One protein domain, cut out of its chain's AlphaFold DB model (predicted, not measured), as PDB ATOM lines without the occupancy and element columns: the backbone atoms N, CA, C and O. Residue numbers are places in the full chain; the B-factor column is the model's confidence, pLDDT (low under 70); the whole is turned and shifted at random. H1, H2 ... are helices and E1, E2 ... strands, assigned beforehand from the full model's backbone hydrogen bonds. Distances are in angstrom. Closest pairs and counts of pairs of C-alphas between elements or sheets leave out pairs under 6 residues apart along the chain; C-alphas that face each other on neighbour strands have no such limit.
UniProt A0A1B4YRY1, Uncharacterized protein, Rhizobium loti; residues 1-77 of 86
ATOM      1  N   MET A   1     148.372  94.129 112.826       93.62
ATOM      2  CA  MET A   1     149.261  93.860 113.974       93.62
ATOM      3  C   MET A   1     150.715  93.851 113.525       93.62
ATOM      4  O   MET A   1     151.032  93.282 112.487       93.62
ATOM      5  N   ILE A   2     151.586  94.499 114.295       96.25
ATOM      6  CA  ILE A   2     153.027  94.607 114.049       96.25
ATOM      7  C   ILE A   2     153.746  94.058 115.280       96.25
ATOM      8  O   ILE A   2     153.591  94.592 116.374       96.25
ATOM      9  N   HIS A   3     154.528  92.997 115.119       97.19
ATOM     10  CA  HIS A   3     155.412  92.476 116.160       97.19
ATOM     11  C   HIS A   3     156.838  92.970 115.936       97.19
ATOM     12  O   HIS A   3     157.296  92.999 114.794       97.19
ATOM     13  N   HIS A   4     157.541  93.306 117.018       97.12
ATOM     14  CA  HIS A   4     158.902  93.844 116.989       97.12
ATOM     15  C   HIS A   4     159.818  93.143 118.002       97.12
ATOM     16  O   HIS A   4     159.362  92.442 118.905       97.12
ATOM     17  N   THR A   5     161.128  93.341 117.867       97.38
ATOM     18  CA  THR A   5     162.142  92.666 118.706       97.38
ATOM     19  C   THR A   5     162.724  93.545 119.810       97.38
ATOM     20  O   THR A   5     163.464  93.038 120.651       97.38
ATOM     21  N   LEU A   6     162.361  94.833 119.843       96.38
ATOM     22  CA  LEU A   6     162.819  95.782 120.863       96.38
ATOM     23  C   LEU A   6     162.626  95.240 122.287       96.38
ATOM     24  O   LEU A   6     161.580  94.667 122.611       96.38
ATOM     25  N   ALA A   7     163.631  95.457 123.136       92.69
ATOM     26  CA  ALA A   7     163.589  95.075 124.547       92.69
ATOM     27  C   ALA A   7     162.535  95.879 125.327       92.69
ATOM     28  O   ALA A   7     161.835  95.320 126.169       92.69
ATOM     29  N   ALA A   8     162.391  97.163 124.994       92.00
ATOM     30  CA  ALA A   8     161.353  98.054 125.494       92.00
ATOM     31  C   ALA A   8     160.722  98.812 124.320       92.00
ATOM     32  O   ALA A   8     161.407  99.144 123.352       92.00
ATOM     33  N   SER A   9     159.416  99.067 124.392       91.19
ATOM     34  CA  SER A   9     158.733  99.870 123.377       91.19
ATOM     35  C   SER A   9     159.110 101.353 123.542       91.19
ATOM     36  O   SER A   9     159.088 101.845 124.672       91.19
ATOM     37  N   PRO A  10     159.426 102.076 122.454       93.88
ATOM     38  CA  PRO A  10     159.774 103.499 122.476       93.88
ATOM     39  C   PRO A  10     158.504 104.348 122.659       93.88
ATOM     40  O   PRO A  10     158.003 104.952 121.713       93.88
ATOM     41  N   LEU A  11     157.924 104.309 123.864       95.12
ATOM     42  CA  LEU A  11     156.578 104.830 124.142       95.12
ATOM     43  C   LEU A  11     156.435 106.317 123.815       95.12
ATOM     44  O   LEU A  11     155.423 106.691 123.235       95.12
ATOM     45  N   ASP A  12     157.443 107.137 124.110       96.88
ATOM     46  CA  ASP A  12     157.387 108.577 123.834       96.88
ATOM     47  C   ASP A  12     157.365 108.860 122.329       96.88
ATOM     48  O   ASP A  12     156.568 109.665 121.849       96.88
ATOM     49  N   GLN A  13     158.201 108.156 121.557       97.38
ATOM     50  CA  GLN A  13     158.253 108.320 120.103       97.38
ATOM     51  C   GLN A  13     156.961 107.809 119.461       97.38
ATOM     52  O   GLN A  13     156.400 108.474 118.593       97.38
ATOM     53  N   ILE A  14     156.467 106.648 119.904       97.62
ATOM     54  CA  ILE A  14     155.196 106.084 119.435       97.62
ATOM     55  C   ILE A  14     154.029 107.010 119.799       97.62
ATOM     56  O   ILE A  14     153.136 107.200 118.981       97.62
ATOM     57  N   GLY A  15     154.037 107.600 120.995       97.44
ATOM     58  CA  GLY A  15     153.023 108.549 121.447       97.44
ATOM     59  C   GLY A  15     152.995 109.809 120.588       97.44
ATOM     60  O   GLY A  15     151.934 110.177 120.092       97.44
ATOM     61  N   ALA A  16     154.159 110.409 120.330       97.50
ATOM     62  CA  ALA A  16     154.277 111.571 119.451       97.50
ATOM     63  C   ALA A  16     153.847 111.253 118.009       97.50
ATOM     64  O   ALA A  16     153.123 112.029 117.385       97.50
ATOM     65  N   TRP A  17     154.242 110.087 117.489       98.06
ATOM     66  CA  TRP A  17     153.789 109.606 116.184       98.06
ATOM     67  C   TRP A  17     152.266 109.427 116.148       98.06
ATOM     68  O   TRP A  17     151.625 109.873 115.202       98.06
ATOM     69  N   PHE A  18     151.664 108.834 117.181       97.94
ATOM     70  CA  PHE A  18     150.217 108.637 117.232       97.94
ATOM     71  C   PHE A  18     149.471 109.969 117.287       97.94
ATOM     72  O   PHE A  18     148.556 110.162 116.502       97.94
ATOM     73  N   GLN A  19     149.897 110.913 118.132       95.62
ATOM     74  CA  GLN A  19     149.303 112.253 118.216       95.62
ATOM     75  C   GLN A  19     149.379 113.024 116.896       95.62
ATOM     76  O   GLN A  19     148.487 113.800 116.586       95.62
ATOM     77  N   HIS A  20     150.420 112.796 116.093       95.44
ATOM     78  CA  HIS A  20     150.495 113.387 114.762       95.44
ATOM     79  C   HIS A  20     149.412 112.846 113.818       95.44
ATOM     80  O   HIS A  20     148.951 113.571 112.947       95.44
ATOM     81  N   TRP A  21     148.989 111.591 113.956       96.81
ATOM     82  CA  TRP A  21     148.014 110.968 113.054       96.81
ATOM     83  C   TRP A  21     146.600 110.864 113.636       96.81
ATOM     84  O   TRP A  21     145.658 110.632 112.889       96.81
ATOM     85  N   PHE A  22     146.441 111.024 114.944       95.62
ATOM     86  CA  PHE A  22     145.173 110.923 115.653       95.62
ATOM     87  C   PHE A  22     144.557 112.310 115.821       95.62
ATOM     88  O   PHE A  22     145.117 113.155 116.511       95.62
ATOM     89  N   ASP A  23     143.412 112.531 115.186       92.56
ATOM     90  CA  ASP A  23     142.667 113.791 115.253       92.56
ATOM     91  C   ASP A  23     141.162 113.493 115.261       92.56
ATOM     92  O   ASP A  23     140.501 113.546 114.225       92.56
ATOM     93  N   PRO A  24     140.638 113.042 116.414       88.50
ATOM     94  CA  PRO A  24     139.242 112.638 116.547       88.50
ATOM     95  C   PRO A  24     138.281 113.831 116.537       88.50
ATOM     96  O   PRO A  24     137.091 113.640 116.303       88.50
ATOM     97  N   ASP A  25     138.794 115.031 116.807       90.56
ATOM     98  CA  ASP A  25     138.027 116.270 116.885       90.56
ATOM     99  C   ASP A  25     138.053 117.052 115.554       90.56
ATOM    100  O   ASP A  25     137.456 118.123 115.464       90.56
ATOM    101  N   ASP A  26     138.705 116.498 114.520       88.12
ATOM    102  CA  ASP A  26     138.872 117.081 113.178       88.12
ATOM    103  C   ASP A  26     139.461 118.504 113.213       88.12
ATOM    104  O   ASP A  26     139.067 119.398 112.461       88.12
ATOM    105  N   GLU A  27     140.429 118.737 114.108       90.25
ATOM    106  CA  GLU A  27     141.105 120.028 114.263       90.25
ATOM    107  C   GLU A  27     141.831 120.444 112.975       90.25
ATOM    108  O   GLU A  27     141.953 121.634 112.669       90.25
ATOM    109  N   ARG A  28     142.294 119.466 112.187       89.00
ATOM    110  CA  ARG A  28     142.923 119.658 110.872       89.00
ATOM    111  C   ARG A  28     141.912 119.520 109.736       89.00
ATOM    112  O   ARG A  28     142.206 118.897 108.716       89.00
ATOM    113  N   TYR A  29     140.752 120.143 109.919       87.44
ATOM    114  CA  TYR A  29     139.644 120.142 108.974       87.44
ATOM    115  C   TYR A  29     140.075 120.469 107.538       87.44
ATOM    116  O   TYR A  29     140.741 121.475 107.265       87.44
ATOM    117  N   VAL A  30     139.603 119.648 106.601       87.50
ATOM    118  CA  VAL A  30     139.688 119.893 105.161       87.50
ATOM    119  C   VAL A  30     138.283 119.778 104.582       87.50
ATOM    120  O   VAL A  30     137.633 118.742 104.709       87.50
ATOM    121  N   GLU A  31     137.817 120.838 103.920       90.44
ATOM    122  CA  GLU A  31     136.488 120.867 103.303       90.44
ATOM    123  C   GLU A  31     136.315 119.693 102.323       90.44
ATOM    124  O   GLU A  31     137.113 119.503 101.403       90.44
ATOM    125  N   GLY A  32     135.273 118.883 102.538       88.31
ATOM    126  CA  GLY A  32     134.992 117.687 101.736       88.31
ATOM    127  C   GLY A  32     135.836 116.449 102.074       88.31
ATOM    128  O   GLY A  32     135.718 115.442 101.377       88.31
ATOM    129  N   ALA A  33     136.663 116.498 103.121       87.06
ATOM    130  CA  ALA A  33     137.474 115.380 103.606       87.06
ATOM    131  C   ALA A  33     137.465 115.286 105.146       87.06
ATOM    132  O   ALA A  33     138.499 115.035 105.762       87.06
ATOM    133  N   GLU A  34     136.289 115.484 105.743       87.56
ATOM    134  CA  GLU A  34     136.017 115.332 107.181       87.56
ATOM    135  C   GLU A  34     136.547 113.995 107.713       87.56
ATOM    136  O   GLU A  34     136.284 112.940 107.124       87.56
ATOM    137  N   PHE A  35     137.306 114.037 108.815       85.00
ATOM    138  CA  PHE A  35     137.965 112.861 109.406       85.00
ATOM    139  C   PHE A  35     138.849 112.082 108.407       85.00
ATOM    140  O   PHE A  35     139.062 110.867 108.521       85.00
ATOM    141  N   GLY A  36     139.342 112.766 107.376       88.25
ATOM    142  CA  GLY A  36     140.250 112.220 106.382       88.25
ATOM    143  C   GLY A  36     141.686 112.175 106.898       88.25
ATOM    144  O   GLY A  36     142.125 113.039 107.648       88.25
ATOM    145  N   ASN A  37     142.457 111.190 106.436       93.94
ATOM    146  CA  ASN A  37     143.886 111.075 106.725       93.94
ATOM    147  C   ASN A  37     144.241 110.921 108.226       93.94
ATOM    148  O   ASN A  37     145.295 111.394 108.656       93.94
ATOM    149  N   ILE A  38     143.410 110.215 109.006       95.81
ATOM    150  CA  ILE A  38     143.637 109.976 110.444       95.81
ATOM    151  C   ILE A  38     143.723 108.488 110.806       95.81
ATOM    152  O   ILE A  38     143.081 107.632 110.197       95.81
ATOM    153  N   ILE A  39     144.500 108.182 111.847       96.88
ATOM    154  CA  ILE A  39     144.492 106.878 112.526       96.88
ATOM    155  C   ILE A  39     143.327 106.855 113.516       96.88
ATOM    156  O   ILE A  39     143.107 107.827 114.230       96.88
ATOM    157  N   HIS A  40     142.620 105.729 113.621       95.31
ATOM    158  CA  HIS A  40     141.504 105.589 114.561       95.31
ATOM    159  C   HIS A  40     141.935 105.089 115.940       95.31
ATOM    160  O   HIS A  40     141.384 105.509 116.956       95.31
ATOM    161  N   SER A  41     142.888 104.153 116.009       96.31
ATOM    162  CA  SER A  41     143.328 103.614 117.299       96.31
ATOM    163  C   SER A  41     144.722 102.993 117.276       96.31
ATOM    164  O   SER A  41     145.210 102.513 116.250       96.31
ATOM    165  N   LEU A  42     145.347 102.968 118.454       97.25
ATOM    166  CA  LEU A  42     146.611 102.295 118.734       97.25
ATOM    167  C   LEU A  42     146.507 101.535 120.064       97.25
ATOM    168  O   LEU A  42     146.105 102.083 121.086       97.25
ATOM    169  N   SER A  43     146.938 100.276 120.069       96.50
ATOM    170  CA  SER A  43     147.151  99.475 121.275       96.50
ATOM    171  C   SER A  43     148.594  98.987 121.323       96.50
ATOM    172  O   SER A  43     149.098  98.401 120.360       96.50
ATOM    173  N   ILE A  44     149.247  99.208 122.463       95.81
ATOM    174  CA  ILE A  44     150.634  98.820 122.710       95.81
ATOM    175  C   ILE A  44     150.646  97.669 123.712       95.81
ATOM    176  O   ILE A  44     150.049  97.743 124.785       95.81
ATOM    177  N   ARG A  45     151.349  96.595 123.365       94.75
ATOM    178  CA  ARG A  45     151.663  95.471 124.250       94.75
ATOM    179  C   ARG A  45     153.158  95.168 124.170       94.75
ATOM    180  O   ARG A  45     153.808  95.580 123.208       94.75
ATOM    181  N   PRO A  46     153.728  94.416 125.130       94.19
ATOM    182  CA  PRO A  46     155.113  93.981 125.019       94.19
ATOM    183  C   PRO A  46     155.373  93.320 123.658       94.19
ATOM    184  O   PRO A  46     154.720  92.336 123.306       94.19
ATOM    185  N   LYS A  47     156.320  93.880 122.893       95.19
ATOM    186  CA  LYS A  47     156.746  93.391 121.568       95.19
ATOM    187  C   LYS A  47     155.669  93.400 120.475       95.19
ATOM    188  O   LYS A  47     155.854  92.747 119.444       95.19
ATOM    189  N   ALA A  48     154.554  94.103 120.670       96.25
ATOM    190  CA  ALA A  48     153.465  94.130 119.701       96.25
ATOM    191  C   ALA A  48     152.699  95.458 119.696       96.25
ATOM    192  O   ALA A  48     152.317  95.978 120.741       96.25
ATOM    193  N   LEU A  49     152.391  95.939 118.495       96.94
ATOM    194  CA  LEU A  49     151.516  97.075 118.233       96.94
ATOM    195  C   LEU A  49     150.298  96.612 117.429       96.94
ATOM    196  O   LEU A  49     150.412  95.838 116.471       96.94
ATOM    197  N   SER A  50     149.123  97.106 117.793       96.88
ATOM    198  CA  SER A  50     147.920  97.020 116.970       96.88
ATOM    199  C   SER A  50     147.504  98.430 116.595       96.88
ATOM    200  O   SER A  50     147.259  99.232 117.486       96.88
ATOM    201  N   VAL A  51     147.441  98.713 115.300       96.56
ATOM    202  CA  VAL A  51     147.052 100.020 114.769       96.56
ATOM    203  C   VAL A  51     145.849  99.808 113.872       96.56
ATOM    204  O   VAL A  51     145.895  98.941 112.994       96.56
ATOM    205  N   ASP A  52     144.798 100.579 114.107       95.88
ATOM    206  CA  ASP A  52     143.744 100.803 113.128       95.88
ATOM    207  C   ASP A  52     144.080 102.082 112.366       95.88
ATOM    208  O   ASP A  52     143.920 103.186 112.889       95.88
ATOM    209  N   PHE A  53     144.594 101.915 111.147       95.50
ATOM    210  CA  PHE A  53     145.031 103.031 110.317       95.50
ATOM    211  C   PHE A  53     143.874 103.894 109.807       95.50
ATOM    212  O   PHE A  53     144.154 104.969 109.299       95.50
ATOM    213  N   GLY A  54     142.614 103.469 109.960       93.50
ATOM    214  CA  GLY A  54     141.457 104.269 109.575       93.50
ATOM    215  C   GLY A  54     141.547 104.791 108.144       93.50
ATOM    216  O   GLY A  54     141.646 104.013 107.192       93.50
ATOM    217  N   THR A  55     141.521 106.115 108.013       94.44
ATOM    218  CA  THR A  55     141.628 106.845 106.742       94.44
ATOM    219  C   THR A  55     143.037 107.384 106.480       94.44
ATOM    220  O   THR A  55     143.248 108.057 105.469       94.44
ATOM    221  N   ALA A  56     144.001 107.113 107.367       96.06
ATOM    222  CA  ALA A  56     145.372 107.587 107.244       96.06
ATOM    223  C   ALA A  56     146.016 107.131 105.935       96.06
ATOM    224  O   ALA A  56     145.878 105.986 105.494       96.06
ATOM    225  N   SER A  57     146.785 108.035 105.335       95.38
ATOM    226  CA  SER A  57     147.617 107.709 104.184       95.38
ATOM    227  C   SER A  57     148.624 106.590 104.510       95.38
ATOM    228  O   SER A  57     149.015 106.405 105.670       95.38
ATOM    229  N   PRO A  58     149.120 105.858 103.492       96.69
ATOM    230  CA  PRO A  58     150.162 104.846 103.681       96.69
ATOM    231  C   PRO A  58     151.423 105.359 104.395       96.69
ATOM    232  O   PRO A  58     152.143 104.568 105.007       96.69
ATOM    233  N   ASP A  59     151.682 106.667 104.369       97.56
ATOM    234  CA  ASP A  59     152.816 107.293 105.053       97.56
ATOM    235  C   ASP A  59     152.762 107.094 106.573       97.56
ATOM    236  O   ASP A  59     153.805 106.955 107.220       97.56
ATOM    237  N   ALA A  60     151.566 106.981 107.155       97.81
ATOM    238  CA  ALA A  60     151.399 106.633 108.562       97.81
ATOM    239  C   ALA A  60     152.021 105.266 108.880       97.81
ATOM    240  O   ALA A  60     152.742 105.109 109.868       97.81
ATOM    241  N   PHE A  61     151.806 104.278 108.011       97.38
ATOM    242  CA  PHE A  61     152.390 102.949 108.162       97.38
ATOM    243  C   PHE A  61     153.911 102.982 107.991       97.38
ATOM    244  O   PHE A  61     154.633 102.470 108.848       97.38
ATOM    245  N   TRP A  62     154.412 103.616 106.929       97.75
ATOM    246  CA  TRP A  62     155.851 103.668 106.656       97.75
ATOM    247  C   TRP A  62     156.631 104.428 107.730       97.75
ATOM    248  O   TRP A  62     157.679 103.956 108.172       97.75
ATOM    249  N   SER A  63     156.098 105.553 108.211       98.06
ATOM    250  CA  SER A  63     156.710 106.326 109.299       98.06
ATOM    251  C   SER A  63     156.780 105.537 110.610       98.06
ATOM    252  O   SER A  63     157.777 105.638 111.323       98.06
ATOM    253  N   LEU A  64     155.791 104.683 110.902       98.12
ATOM    254  CA  LEU A  64     155.851 103.783 112.055       98.12
ATOM    255  C   LEU A  64     156.954 102.725 111.911       98.12
ATOM    256  O   LEU A  64     157.645 102.429 112.885       98.12
ATOM    257  N   LEU A  65     157.136 102.148 110.718       97.31
ATOM    258  CA  LEU A  65     158.212 101.174 110.493       97.31
ATOM    259  C   LEU A  65     159.587 101.825 110.667       97.31
ATOM    260  O   LEU A  65     160.426 101.272 111.378       97.31
ATOM    261  N   ALA A  66     159.778 103.016 110.096       97.38
ATOM    262  CA  ALA A  66     161.007 103.791 110.242       97.38
ATOM    263  C   ALA A  66     161.293 104.145 111.711       97.38
ATOM    264  O   ALA A  66     162.433 104.064 112.162       97.38
ATOM    265  N   LEU A  67     160.257 104.472 112.491       98.06
ATOM    266  CA  LEU A  67     160.379 104.718 113.928       98.06
ATOM    267  C   LEU A  67     160.876 103.473 114.677       98.06
ATOM    268  O   LEU A  67     161.790 103.565 115.497       98.06
ATOM    269  N   LEU A  68     160.300 102.299 114.399       97.56
ATOM    270  CA  LEU A  68     160.710 101.044 115.042       97.56
ATOM    271  C   LEU A  68     162.121 100.607 114.631       97.56
ATOM    272  O   LEU A  68     162.853 100.050 115.451       97.56
ATOM    273  N   GLU A  69     162.499 100.857 113.380       96.50
ATOM    274  CA  GLU A  69     163.855 100.652 112.872       96.50
ATOM    275  C   GLU A  69     164.857 101.568 113.580       96.50
ATOM    276  O   GLU A  69     165.844 101.079 114.127       96.50
ATOM    277  N   ALA A  70     164.565 102.868 113.673       96.94
ATOM    278  CA  ALA A  70     165.402 103.840 114.377       96.94
ATOM    279  C   ALA A  70     165.550 103.521 115.875       96.94
ATOM    280  O   ALA A  70     166.592 103.789 116.470       96.94
ATOM    281  N   ALA A  71     164.535 102.899 116.482       96.06
ATOM    282  CA  ALA A  71     164.597 102.396 117.853       96.06
ATOM    283  C   ALA A  71     165.457 101.122 118.014       96.06
ATOM    284  O   ALA A  71     165.671 100.668 119.138       96.06
ATOM    285  N   GLY A  72     165.952 100.540 116.917       96.88
ATOM    286  CA  GLY A  72     166.866  99.400 116.920       96.88
ATOM    287  C   GLY A  72     166.188  98.033 116.828       96.88
ATOM    288  O   GLY A  72     166.727  97.050 117.340       96.88
ATOM    289  N   THR A  73     164.996  97.926 116.225       96.06
ATOM    290  CA  THR A  73     164.371  96.609 116.038       96.06
ATOM    291  C   THR A  73     165.198  95.788 115.046       96.06
ATOM    292  O   THR A  73     165.469  96.221 113.935       96.06
ATOM    293  N   ALA A  74     165.569  94.565 115.420       93.06
ATOM    294  CA  ALA A  74     166.279  93.627 114.549       93.06
ATOM    295  C   ALA A  74     165.341  92.854 113.602       93.06
ATOM    296  O   ALA A  74     165.787  92.050 112.788       93.06
ATOM    297  N   GLY A  75     164.027  93.047 113.730       93.62
ATOM    298  CA  GLY A  75     163.043  92.349 112.915       93.62
ATOM    299  C   GLY A  75     161.617  92.796 113.196       93.62
ATOM    300  O   GLY A  75     161.284  93.218 114.309       93.62
ATOM    301  N   LEU A  76     160.782  92.683 112.167       96.62
ATOM    302  CA  LEU A  76     159.361  92.994 112.205       96.62
ATOM    303  C   LEU A  76     158.567  91.836 111.603       96.62
ATOM    304  O   LEU A  76     158.951  91.267 110.583       96.62
ATOM    305  N   ARG A  77     157.433  91.503 112.221       96.94
ATOM    306  CA  ARG A  77     156.420  90.624 111.625       96.94
ATOM    307  C   ARG A  77     155.107  91.379 111.562       96.94
ATOM    308  O   ARG A  77     154.576  91.787 112.591       96.94
TER     309      ARG A  77
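Overview. This is residues 1 to 77 of the 86 residues of an uncharacterized protein of Rhizobium loti (UniProt A0A1B4YRY1). Two helices, H1 and H2, side by side and running opposite ways, pack on a small three-stranded sheet. The long loop of residues 22 to 40 reaches out past one end, as far as Glu 31, and adds to the length of the spans, 42 by 19 by 18 A. The printed part has 77 residues, with named elements in the order E1, H1, E2, E3, H2; the sheet runs E1, E3, E2, antiparallel throughout. The class is mixed, helices and strands, with 37 residues in named elements, under half; the whole is compact, with a radius of gyration of the C-alphas of 13.1 A.

Along the chain. E1 is residues 2 to 4, beginning at C-alpha 2 (153.027, 94.607, 114.049). H1 is residues 11 to 21, 15.3 A long. E2, residues 41 to 45, measures 13.6 A and E3, residues 48 to 52, 13.5 A. H2, residues 58 to 70, is 18.6 A long and ends at C-alpha 70 (165.402, 103.840, 114.377).

Arrangement. E1 and E3 are antiparallel at 156 degrees, with N 2 and O 49 at 2.8 A. E2 and E3 form a hairpin at 172 degrees, with N 43 and O 50 at 2.8 A. E1, H1 and E2 form a split strand-helix-strand unit, two strands running the same way with E3 between them, and its crossover is right-handed. H1 and H2 touch at a shallow tilt of 15 degrees, opposite ways; their closest C-alphas, of Trp 21 and Ala 60, are 7.1 A apart. H1 is on the sheet but only grazes it, with residues 11 to 21; H2 also only grazes it, with residues 61 to 69. In H1 and H2 every O i to N i+4 pair is within hydrogen-bond range. Residues 76 to 77 pair antiparallel with residues 3 to 4 of E1.

Size, cuts and confidence. The two C-alphas farthest apart, of Ala 7 and Glu 31, are 43.0 A apart. The printed part has no cut; the link from H1 to E2 is long, with 19 residues. No printed residue is under 70 in pLDDT.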